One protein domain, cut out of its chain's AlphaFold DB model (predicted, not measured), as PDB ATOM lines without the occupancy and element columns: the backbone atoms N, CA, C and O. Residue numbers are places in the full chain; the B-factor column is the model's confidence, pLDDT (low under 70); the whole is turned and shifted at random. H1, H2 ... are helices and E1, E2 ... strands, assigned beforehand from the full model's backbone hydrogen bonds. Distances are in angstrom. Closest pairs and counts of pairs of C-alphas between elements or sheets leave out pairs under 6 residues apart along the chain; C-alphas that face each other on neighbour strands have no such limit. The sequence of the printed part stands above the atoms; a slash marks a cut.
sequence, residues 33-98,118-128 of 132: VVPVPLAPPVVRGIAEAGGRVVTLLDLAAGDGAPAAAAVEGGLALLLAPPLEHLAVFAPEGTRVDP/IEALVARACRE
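What this domain is: This is residues 33 to 98 and 118 to 128 of the 132 residues of an uncharacterized protein of Acidobacteria bacterium (UniProt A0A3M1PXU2). Picture two strand hairpins, E1 with E2 and E3 with E4, set side by side through E2 and E4 into one strongly twisted, curled sheet of four strands. The long loop of residues 58 to 74 joins the two hairpins, helix H1 only grazes the sheet, and the short strand E5 lies away from it, toward the opposite end of the domain from H1. The printed part has 77 residues, with five named strands and then one named helix along the chain; the sheet runs E1, E2, E4, E3 and is mixed. The class is mixed, helices and strands, with under half of the residues in named elements. The whole is compact and rounded, with a radius of gyration of the C-alphas of 12.0 A and spans of 32 by 28 by 24 A.

Where its parts are: Start at C-alpha 33, at (5.672, -43.166, 38.882), and go on to C-alpha 43 at (14.059, -37.636, 42.550), where E1 begins; it covers residues 43 to 48, 14.7 A long. E2 follows with residues 53 to 57, 13.1 A. After the long loop come E3, residues 75 to 79, 12.5 A, and E4, residues 86 to 90, 12.9 A. E5, residues 95 to 98, measures 9.8 A. Beyond the cut, H1 runs 15.3 A over residues 118 to 128 and ends at C-alpha 128, at (25.350, -38.571, 46.964).

How they stand to each other: Begin with the sheet, whose edge strands are E1 and E3. E1 and E2 form an antiparallel hairpin at 152 degrees, with N 44 and O 56 2.8 A apart, within hydrogen-bond range. E2 and E4 are parallel neighbours, 59 degrees between their directions; look for N 87 and O 55, within hydrogen-bond range at 2.9 A. E4 and E3 form the other antiparallel hairpin, at 148 degrees, with N 75 and O 90 within hydrogen-bond range at 2.8 A. From edge to edge the strands' lines turn by 96 degrees. H1 is on the sheet but only grazes it, with its residues 118 to 125; in H1 every O i to N i+4 pair is within hydrogen-bond range. E5 pairs with no named strand and is apart from E4 and from H1.

The domain as a whole: The two C-alphas farthest apart, those of Pro 98 and Glu 128, are 34.8 A apart. Residues 99 to 117 are not printed, and C-alphas 98 and 118 are 20.9 A apart across this cut. The link from E2 to E3 is long, with 17 residues. The mean pLDDT of the printed part is 85.8; look for values under 70 at residues 62 to 68 and at residue 125.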
ATOM      1  N   VAL A  33       4.292 -43.512  38.534       94.69
ATOM      2  CA  VAL A  33       5.672 -43.166  38.882       94.69
ATOM      3  C   VAL A  33       6.363 -44.377  39.486       94.69
ATOM      4  O   VAL A  33       6.030 -44.807  40.591       94.69
ATOM      5  N   VAL A  34       7.378 -44.879  38.784       94.38
ATOM      6  CA  VAL A  34       8.213 -45.982  39.258       94.38
ATOM      7  C   VAL A  34       9.356 -45.402  40.095       94.38
ATOM      8  O   VAL A  34      10.222 -44.708  39.545       94.38
ATOM      9  N   PRO A  35       9.394 -45.646  41.416       92.19
ATOM     10  CA  PRO A  35      10.453 -45.122  42.264       92.19
ATOM     11  C   PRO A  35      11.797 -45.741  41.874       92.19
ATOM     12  O   PRO A  35      11.908 -46.944  41.637       92.19
ATOM     13  N   VAL A  36      12.839 -44.913  41.836       90.00
ATOM     14  CA  VAL A  36      14.204 -45.385  41.578       90.00
ATOM     15  C   VAL A  36      14.850 -45.751  42.917       90.00
ATOM     16  O   VAL A  36      14.951 -44.889  43.797       90.00
ATOM     17  N   PRO A  37      15.301 -47.004  43.112       85.81
ATOM     18  CA  PRO A  37      15.942 -47.409  44.355       85.81
ATOM     19  C   PRO A  37      17.151 -46.532  44.680       85.81
ATOM     20  O   PRO A  37      17.970 -46.245  43.810       85.81
ATOM     21  N   LEU A  38      17.273 -46.139  45.952       84.56
ATOM     22  CA  LEU A  38      18.373 -45.313  46.471       84.56
ATOM     23  C   LEU A  38      18.484 -43.915  45.842       84.56
ATOM     24  O   LEU A  38      19.474 -43.223  46.090       84.56
ATOM     25  N   ALA A  39      17.487 -43.488  45.067       85.75
ATOM     26  CA  ALA A  39      17.456 -42.145  44.527       85.75
ATOM     27  C   ALA A  39      17.387 -41.102  45.656       85.75
ATOM     28  O   ALA A  39      16.800 -41.360  46.716       85.75
ATOM     29  N   PRO A  40      18.003 -39.927  45.461       84.81
ATOM     30  CA  PRO A  40      17.912 -38.853  46.435       84.81
ATOM     31  C   PRO A  40      16.461 -38.359  46.538       84.81
ATOM     32  O   PRO A  40      15.740 -38.432  45.545       84.81
ATOM     33  N   PRO A  41      16.036 -37.792  47.682       83.88
ATOM     34  CA  PRO A  41      14.646 -37.371  47.909       83.88
ATOM     35  C   PRO A  41      14.043 -36.454  46.839       83.88
ATOM     36  O   PRO A  41      12.843 -36.497  46.597       83.88
ATOM     37  N   VAL A  42      14.879 -35.643  46.180       86.25
ATOM     38  CA  VAL A  42      14.457 -34.755  45.086       86.25
ATOM     39  C   VAL A  42      14.027 -35.519  43.830       86.25
ATOM     40  O   VAL A  42      13.311 -34.975  42.999       86.25
ATOM     41  N   VAL A  43      14.456 -36.770  43.661       91.00
ATOM     42  CA  VAL A  43      14.059 -37.636  42.550       91.00
ATOM     43  C   VAL A  43      12.924 -38.531  43.030       91.00
ATOM     44  O   VAL A  43      13.135 -39.475  43.788       91.00
ATOM     45  N   ARG A  44      11.710 -38.256  42.548       91.06
ATOM     46  CA  ARG A  44      10.527 -39.079  42.830       91.06
ATOM     47  C   ARG A  44      10.661 -40.468  42.210       91.06
ATOM     48  O   ARG A  44      10.241 -41.458  42.797       91.06
ATOM     49  N   GLY A  45      11.230 -40.526  41.009       94.62
ATOM     50  CA  GLY A  45      11.353 -41.748  40.232       94.62
ATOM     51  C   GLY A  45      11.445 -41.467  38.737       94.62
ATOM     52  O   GLY A  45      11.840 -40.377  38.318       94.62
ATOM     53  N   ILE A  46      11.056 -42.457  37.944       96.38
ATOM     54  CA  ILE A  46      10.910 -42.353  36.493       96.38
ATOM     55  C   ILE A  46       9.459 -42.603  36.092       96.38
ATOM     56  O   ILE A  46       8.734 -43.327  36.770       96.38
ATOM     57  N   ALA A  47       9.042 -42.010  34.981       97.06
ATOM     58  CA  ALA A  47       7.716 -42.232  34.424       97.06
ATOM     59  C   ALA A  47       7.703 -42.039  32.911       97.06
ATOM     60  O   ALA A  47       8.572 -41.361  32.357       97.06
ATOM     61  N   GLU A  48       6.695 -42.600  32.247       97.50
ATOM     62  CA  GLU A  48       6.386 -42.239  30.869       97.50
ATOM     63  C   GLU A  48       5.555 -40.949  30.841       97.50
ATOM     64  O   GLU A  48       4.514 -40.851  31.489       97.50
ATOM     65  N   ALA A  49       6.008 -39.958  30.076       96.06
ATOM     66  CA  ALA A  49       5.286 -38.715  29.845       96.06
ATOM     67  C   ALA A  49       5.371 -38.341  28.362       96.06
ATOM     68  O   ALA A  49       6.446 -38.025  27.841       96.06
ATOM     69  N   GLY A  50       4.227 -38.391  27.674       93.38
ATOM     70  CA  GLY A  50       4.094 -38.122  26.242       93.38
ATOM     71  C   GLY A  50       5.065 -38.934  25.377       93.38
ATOM     72  O   GLY A  50       5.830 -38.340  24.607       93.38
ATOM     73  N   GLY A  51       5.068 -40.262  25.551       94.94
ATOM     74  CA  GLY A  51       5.826 -41.218  24.737       94.94
ATOM     75  C   GLY A  51       7.321 -41.322  25.051       94.94
ATOM     76  O   GLY A  51       8.082 -41.829  24.227       94.94
ATOM     77  N   ARG A  52       7.786 -40.789  26.189       95.50
ATOM     78  CA  ARG A  52       9.202 -40.821  26.597       95.50
ATOM     79  C   ARG A  52       9.324 -41.117  28.085       95.50
ATOM     80  O   ARG A  52       8.535 -40.602  28.871       95.50
ATOM     81  N   VAL A  53      10.350 -41.878  28.463       96.56
ATOM     82  CA  VAL A  53      10.725 -42.075  29.869       96.56
ATOM     83  C   VAL A  53      11.512 -40.862  30.351       96.56
ATOM     84  O   VAL A  53      12.501 -40.475  29.726       96.56
ATOM     85  N   VAL A  54      11.078 -40.268  31.457       97.12
ATOM     86  CA  VAL A  54      11.697 -39.084  32.062       97.12
ATOM     87  C   VAL A  54      11.939 -39.285  33.548       97.12
ATOM     88  O   VAL A  54      11.237 -40.051  34.205       97.12
ATOM     89  N   THR A  55      12.930 -38.573  34.082       96.25
ATOM     90  CA  THR A  55      13.169 -38.507  35.528       96.25
ATOM     91  C   THR A  55      12.285 -37.427  36.130       96.25
ATOM     92  O   THR A  55      12.326 -36.273  35.700       96.25
ATOM     93  N   LEU A  56      11.497 -37.800  37.131       95.50
ATOM     94  CA  LEU A  56      10.584 -36.906  37.820       95.50
ATOM     95  C   LEU A  56      11.240 -36.323  39.070       95.50
ATOM     96  O   LEU A  56      11.651 -37.053  39.974       95.50
ATOM     97  N   LEU A  57      11.311 -34.997  39.116       92.81
ATOM     98  CA  LEU A  57      11.815 -34.224  40.241       92.81
ATOM     99  C   LEU A  57      10.653 -33.763  41.119       92.81
ATOM    100  O   LEU A  57       9.744 -33.090  40.637       92.81
ATOM    101  N   ASP A  58      10.702 -34.074  42.406       88.56
ATOM    102  CA  ASP A  58       9.767 -33.557  43.398       88.56
ATOM    103  C   ASP A  58      10.401 -32.348  44.091       88.56
ATOM    104  O   ASP A  58      11.215 -32.479  45.002       88.56
ATOM    105  N   LEU A  59      10.063 -31.145  43.624       82.00
ATOM    106  CA  LEU A  59      10.593 -29.908  44.207       82.00
ATOM    107  C   LEU A  59       9.925 -29.546  45.543       82.00
ATOM    108  O   LEU A  59      10.424 -28.664  46.243       82.00
ATOM    109  N   ALA A  60       8.811 -30.200  45.887       74.81
ATOM    110  CA  ALA A  60       8.145 -30.050  47.176       74.81
ATOM    111  C   ALA A  60       8.710 -31.016  48.230       74.81
ATOM    112  O   ALA A  60       8.541 -30.771  49.428       74.81
ATOM    113  N   ALA A  61       9.412 -32.076  47.812       72.38
ATOM    114  CA  ALA A  61      10.186 -32.927  48.703       72.38
ATOM    115  C   ALA A  61      11.324 -32.105  49.329       72.38
ATOM    116  O   ALA A  61      12.379 -31.882  48.735       72.38
ATOM    117  N   GLY A  62      11.076 -31.597  50.538       62.41
ATOM    118  CA  GLY A  62      12.073 -30.874  51.317       62.41
ATOM    119  C   GLY A  62      13.300 -31.735  51.631       62.41
ATOM    120  O   GLY A  62      13.254 -32.967  51.580       62.41
ATOM    121  N   ASP A  63      14.399 -31.074  52.004       54.94
ATOM    122  CA  ASP A  63      15.607 -31.733  52.504       54.94
ATOM    123  C   ASP A  63      15.252 -32.623  53.715       54.94
ATOM    124  O   ASP A  63      15.015 -32.129  54.815       54.94
ATOM    125  N   GLY A  64      15.195 -33.942  53.508       53.19
ATOM    126  CA  GLY A  64      14.957 -34.935  54.564       53.19
ATOM    127  C   GLY A  64      13.653 -35.729  54.460       53.19
ATOM    128  O   GLY A  64      13.445 -36.628  55.274       53.19
ATOM    129  N   ALA A  65      12.796 -35.462  53.468       57.50
ATOM    130  CA  ALA A  65      11.666 -36.350  53.199       57.50
ATOM    131  C   ALA A  65      12.180 -37.717  52.691       57.50
ATOM    132  O   ALA A  65      13.112 -37.757  51.886       57.50
ATOM    133  N   PRO A  66      11.625 -38.852  53.154       56.34
ATOM    134  CA  PRO A  66      11.983 -40.152  52.599       56.34
ATOM    135  C   PRO A  66      11.621 -40.208  51.110       56.34
ATOM    136  O   PRO A  66      10.641 -39.592  50.687       56.34
ATOM    137  N   ALA A  67      12.405 -40.962  50.327       59.88
ATOM    138  CA  ALA A  67      12.074 -41.259  48.935       59.88
ATOM    139  C   ALA A  67      10.637 -41.780  48.883       59.88
ATOM    140  O   ALA A  67      10.265 -42.699  49.618       59.88
ATOM    141  N   ALA A  68       9.808 -41.111  48.097       63.97
ATOM    142  CA  ALA A  68       8.386 -41.296  48.234       63.97
ATOM    143  C   ALA A  68       7.920 -42.603  47.582       63.97
ATOM    144  O   ALA A  68       8.484 -43.056  46.586       63.97
ATOM    145  N   ALA A  69       6.881 -43.203  48.163       71.94
ATOM    146  CA  ALA A  69       6.244 -44.395  47.620       71.94
ATOM    147  C   ALA A  69       5.723 -44.153  46.192       71.94
ATOM    148  O   ALA A  69       5.525 -43.001  45.785       71.94
ATOM    149  N   ALA A  70       5.481 -45.250  45.465       75.94
ATOM    150  CA  ALA A  70       4.815 -45.210  44.168       75.94
ATOM    151  C   ALA A  70       3.538 -44.364  44.261       75.94
ATOM    152  O   ALA A  70       2.778 -44.467  45.228       75.94
ATOM    153  N   VAL A  71       3.351 -43.492  43.275       80.25
ATOM    154  CA  VAL A  71       2.174 -42.630  43.166       80.25
ATOM    155  C   VAL A  71       1.506 -42.922  41.847       80.25
ATOM    156  O   VAL A  71       2.170 -42.975  40.809       80.25
ATOM    157  N   GLU A  72       0.193 -43.078  41.910       85.31
ATOM    158  CA  GLU A  72      -0.665 -43.110  40.739       85.31
ATOM    159  C   GLU A  72      -1.116 -41.684  40.416       85.31
ATOM    160  O   GLU A  72      -1.549 -40.940  41.299       85.31
ATOM    161  N   GLY A  73      -1.011 -41.306  39.145       89.31
ATOM    162  CA  GLY A  73      -1.499 -40.022  38.659       89.31
ATOM    163  C   GLY A  73      -0.588 -38.817  38.930       89.31
ATOM    164  O   GLY A  73       0.388 -38.854  39.683       89.31
ATOM    165  N   GLY A  74      -0.937 -37.704  38.283       93.75
ATOM    166  CA  GLY A  74      -0.249 -36.419  38.390       93.75
ATOM    167  C   GLY A  74       0.110 -35.825  37.029       93.75
ATOM    168  O   GLY A  74      -0.351 -36.272  35.977       93.75
ATOM    169  N   LEU A  75       0.938 -34.786  37.064       95.94
ATOM    170  CA  LEU A  75       1.437 -34.080  35.891       95.94
ATOM    171  C   LEU A  75       2.969 -34.085  35.884       95.94
ATOM    172  O   LEU A  75       3.616 -33.848  36.904       95.94
ATOM    173  N   ALA A  76       3.545 -34.291  34.703       96.50
ATOM    174  CA  ALA A  76       4.949 -34.055  34.408       96.50
ATOM    175  C   ALA A  76       5.101 -32.727  33.665       96.50
ATOM    176  O   ALA A  76       4.659 -32.567  32.524       96.50
ATOM    177  N   LEU A  77       5.779 -31.779  34.302       96.25
ATOM    178  CA  LEU A  77       6.178 -30.516  33.699       96.25
ATOM    179  C   LEU A  77       7.530 -30.706  33.024       96.25
ATOM    180  O   LEU A  77       8.581 -30.591  33.654       96.25
ATOM    181  N   LEU A  78       7.485 -31.053  31.743       96.12
ATOM    182  CA  LEU A  78       8.654 -31.430  30.964       96.12
ATOM    183  C   LEU A  78       9.493 -30.215  30.608       96.12
ATOM    184  O   LEU A  78       8.989 -29.234  30.050       96.12
ATOM    185  N   LEU A  79      10.784 -30.305  30.916       95.06
ATOM    186  CA  LEU A  79      11.688 -29.182  30.761       95.06
ATOM    187  C   LEU A  79      12.158 -29.021  29.307       95.06
ATOM    188  O   LEU A  79      12.204 -29.965  28.512       95.06
ATOM    189  N   ALA A  80      12.474 -27.785  28.940       93.19
ATOM    190  CA  ALA A  80      13.045 -27.434  27.648       93.19
ATOM    191  C   ALA A  80      14.505 -27.918  27.527       93.19
ATOM    192  O   ALA A  80      15.162 -28.172  28.543       93.19
ATOM    193  N   PRO A  81      15.043 -28.059  26.297       92.69
ATOM    194  CA  PRO A  81      16.447 -28.400  26.090       92.69
ATOM    195  C   PRO A  81      17.398 -27.487  26.887       92.69
ATOM    196  O   PRO A  81      17.150 -26.282  26.966       92.69
ATOM    197  N   PRO A  82      18.488 -28.035  27.458       91.62
ATOM    198  CA  PRO A  82      18.971 -29.419  27.319       91.62
ATOM    199  C   PRO A  82      18.352 -30.421  28.316       91.62
ATOM    200  O   PRO A  82      18.747 -31.585  28.354       91.62
ATOM    201  N   LEU A  83      17.380 -30.002  29.126       93.06
ATOM    202  CA  LEU A  83      16.839 -30.781  30.246       93.06
ATOM    203  C   LEU A  83      15.641 -31.662  29.861       93.06
ATOM    204  O   LEU A  83      14.844 -32.034  30.712       93.06
ATOM    205  N   GLU A  84      15.497 -32.032  28.589       93.44
ATOM    206  CA  GLU A  84      14.295 -32.715  28.077       93.44
ATOM    207  C   GLU A  84      14.062 -34.139  28.621       93.44
ATOM    208  O   GLU A  84      13.015 -34.732  28.366       93.44
ATOM    209  N   HIS A  85      15.033 -34.686  29.352       95.12
ATOM    210  CA  HIS A  85      14.948 -35.964  30.064       95.12
ATOM    211  C   HIS A  85      14.467 -35.808  31.519       95.12
ATOM    212  O   HIS A  85      14.299 -36.804  32.224       95.12
ATOM    213  N   LEU A  86      14.258 -34.567  31.970       96.31
ATOM    214  CA  LEU A  86      13.776 -34.217  33.300       96.31
ATOM    215  C   LEU A  86      12.365 -33.623  33.215       96.31
ATOM    216  O   LEU A  86      12.021 -32.892  32.280       96.31
ATOM    217  N   ALA A  87      11.567 -33.888  34.241       96.19
ATOM    218  CA  ALA A  87      10.306 -33.204  34.475       96.19
ATOM    219  C   ALA A  87      10.169 -32.841  35.952       96.19
ATOM    220  O   ALA A  87      10.655 -33.563  36.819       96.19
ATOM    221  N   VAL A  88       9.460 -31.756  36.248       94.25
ATOM    222  CA  VAL A  88       8.984 -31.496  37.612       94.25
ATOM    223  C   VAL A  88       7.666 -32.239  37.802       94.25
ATOM    224  O   VAL A  88       6.746 -32.082  37.000       94.25
ATOM    225  N   PHE A  89       7.584 -33.062  38.841       94.81
ATOM    226  CA  PHE A  89       6.354 -33.738  39.222       94.81
ATOM    227  C   PHE A  89       5.423 -32.765  39.938       94.81
ATOM    228  O   PHE A  89       5.819 -32.069  40.873       94.81
ATOM    229  N   ALA A  90       4.172 -32.748  39.504       93.38
ATOM    230  CA  ALA A  90       3.083 -32.057  40.161       93.38
ATOM    231  C   ALA A  90       2.014 -33.096  40.529       93.38
ATOM    232  O   ALA A  90       1.472 -33.740  39.626       93.38
ATOM    233  N   PRO A  91       1.700 -33.293  41.824       92.31
ATOM    234  CA  PRO A  91       0.700 -34.272  42.234       92.31
ATOM    235  C   PRO A  91      -0.694 -33.893  41.720       92.31
ATOM    236  O   PRO A  91      -0.950 -32.742  41.345       92.31
ATOM    237  N   GLU A  92      -1.610 -34.858  41.729       91.56
ATOM    238  CA  GLU A  92      -3.010 -34.630  41.372       91.56
ATOM    239  C   GLU A  92      -3.620 -33.465  42.171       91.56
ATOM    240  O   GLU A  92      -3.293 -33.242  43.335       91.56
ATOM    241  N   GLY A  93      -4.477 -32.671  41.524       91.25
ATOM    242  CA  GLY A  93      -5.048 -31.456  42.111       91.25
ATOM    243  C   GLY A  93      -4.121 -30.236  42.075       91.25
ATOM    244  O   GLY A  93      -4.551 -29.145  42.453       91.25
ATOM    245  N   THR A  94      -2.881 -30.370  41.586       92.31
ATOM    246  CA  THR A  94      -2.022 -29.210  41.317       92.31
ATOM    247  C   THR A  94      -2.645 -28.331  40.242       92.31
ATOM    248  O   THR A  94      -2.936 -28.777  39.132       92.31
ATOM    249  N   ARG A  95      -2.807 -27.047  40.558       94.06
ATOM    250  CA  ARG A  95      -3.250 -26.041  39.596       94.06
ATOM    251  C   ARG A  95      -2.037 -25.402  38.939       94.06
ATOM    252  O   ARG A  95      -1.166 -24.890  39.638       94.06
ATOM    253  N   VAL A  96      -2.012 -25.395  37.611       93.06
ATOM    254  CA  VAL A  96      -0.970 -24.729  36.827       93.06
ATOM    255  C   VAL A  96      -1.558 -23.470  36.205       93.06
ATOM    256  O   VAL A  96      -2.415 -23.543  35.327       93.06
ATOM    257  N   ASP A  97      -1.118 -22.316  36.690       93.12
ATOM    258  CA  ASP A  97      -1.494 -21.025  36.132       93.12
ATOM    259  C   ASP A  97      -0.542 -20.677  34.961       93.12
ATOM    260  O   ASP A  97       0.669 -20.922  35.059       93.12
ATOM    261  N   PRO A  98      -1.067 -20.123  33.846       89.75
ATOM    262  CA  PRO A  98      -0.278 -19.778  32.663       89.75
ATOM    263  C   PRO A  98       0.805 -18.738  32.979       89.75
ATOM    264  O   PRO A  98       0.720 -18.047  33.999       89.75
ATOM    265  N   ILE A 118      18.161 -26.175  39.888       77.25
ATOM    266  CA  ILE A 118      18.015 -27.509  39.282       77.25
ATOM    267  C   ILE A 118      19.396 -28.148  39.093       77.25
ATOM    268  O   ILE A 118      19.611 -29.270  39.537       77.25
ATOM    269  N   GLU A 119      20.355 -27.427  38.518       76.75
ATOM    270  CA  GLU A 119      21.728 -27.904  38.326       76.75
ATOM    271  C   GLU A 119      22.410 -28.240  39.655       76.75
ATOM    272  O   GLU A 119      23.056 -29.281  39.771       76.75
ATOM    273  N   ALA A 120      22.236 -27.412  40.689       78.88
ATOM    274  CA  ALA A 120      22.779 -27.678  42.018       78.88
ATOM    275  C   ALA A 120      22.158 -28.929  42.658       78.88
ATOM    276  O   ALA A 120      22.884 -29.726  43.263       78.88
ATOM    277  N   LEU A 121      20.843 -29.121  42.503       76.50
ATOM    278  CA  LEU A 121      20.130 -30.312  42.970       76.50
ATOM    279  C   LEU A 121      20.618 -31.564  42.237       76.50
ATOM    280  O   LEU A 121      20.958 -32.549  42.890       76.50
ATOM    281  N   VAL A 122      20.745 -31.506  40.910       73.50
ATOM    282  CA  VAL A 122      21.280 -32.603  40.087       73.50
ATOM    283  C   VAL A 122      22.729 -32.913  40.468       73.50
ATOM    284  O   VAL A 122      23.074 -34.062  40.735       73.50
ATOM    285  N   ALA A 123      23.589 -31.902  40.586       75.62
ATOM    286  CA  ALA A 123      24.986 -32.098  40.957       75.62
ATOM    287  C   ALA A 123      25.130 -32.697  42.366       75.62
ATOM    288  O   ALA A 123      26.020 -33.516  42.609       75.62
ATOM    289  N   ARG A 124      24.266 -32.304  43.311       74.56
ATOM    290  CA  ARG A 124      24.212 -32.897  44.654       74.56
ATOM    291  C   ARG A 124      23.757 -34.353  44.602       74.56
ATOM    292  O   ARG A 124      24.443 -35.195  45.174       74.56
ATOM    293  N   ALA A 125      22.677 -34.635  43.877       69.06
ATOM    294  CA  ALA A 125      22.171 -35.983  43.641       69.06
ATOM    295  C   ALA A 125      23.267 -36.918  43.102       69.06
ATOM    296  O   ALA A 125      23.489 -37.994  43.657       69.06
ATOM    297  N   CYS A 126      24.028 -36.476  42.094       71.12
ATOM    298  CA  CYS A 126      25.149 -37.246  41.548       71.12
ATOM    299  C   CYS A 126      26.231 -37.534  42.603       71.12
ATOM    300  O   CYS A 126      26.693 -38.667  42.710       71.12
ATOM    301  N   ARG A 127      26.616 -36.540  43.418       78.44
ATOM    302  CA  ARG A 127      27.628 -36.727  44.478       78.44
ATOM    303  C   ARG A 127      27.182 -37.695  45.569       78.44
ATOM    304  O   ARG A 127      28.019 -38.419  46.099       78.44
ATOM    305  N   GLU A 128      25.906 -37.670  45.948       75.19
ATOM    306  CA  GLU A 128      25.350 -38.571  46.964       75.19
ATOM    307  C   GLU A 128      25.292 -40.016  46.454       75.19
ATOM    308  O   GLU A 128      25.661 -40.931  47.191       75.19
TER     309      GLU A 128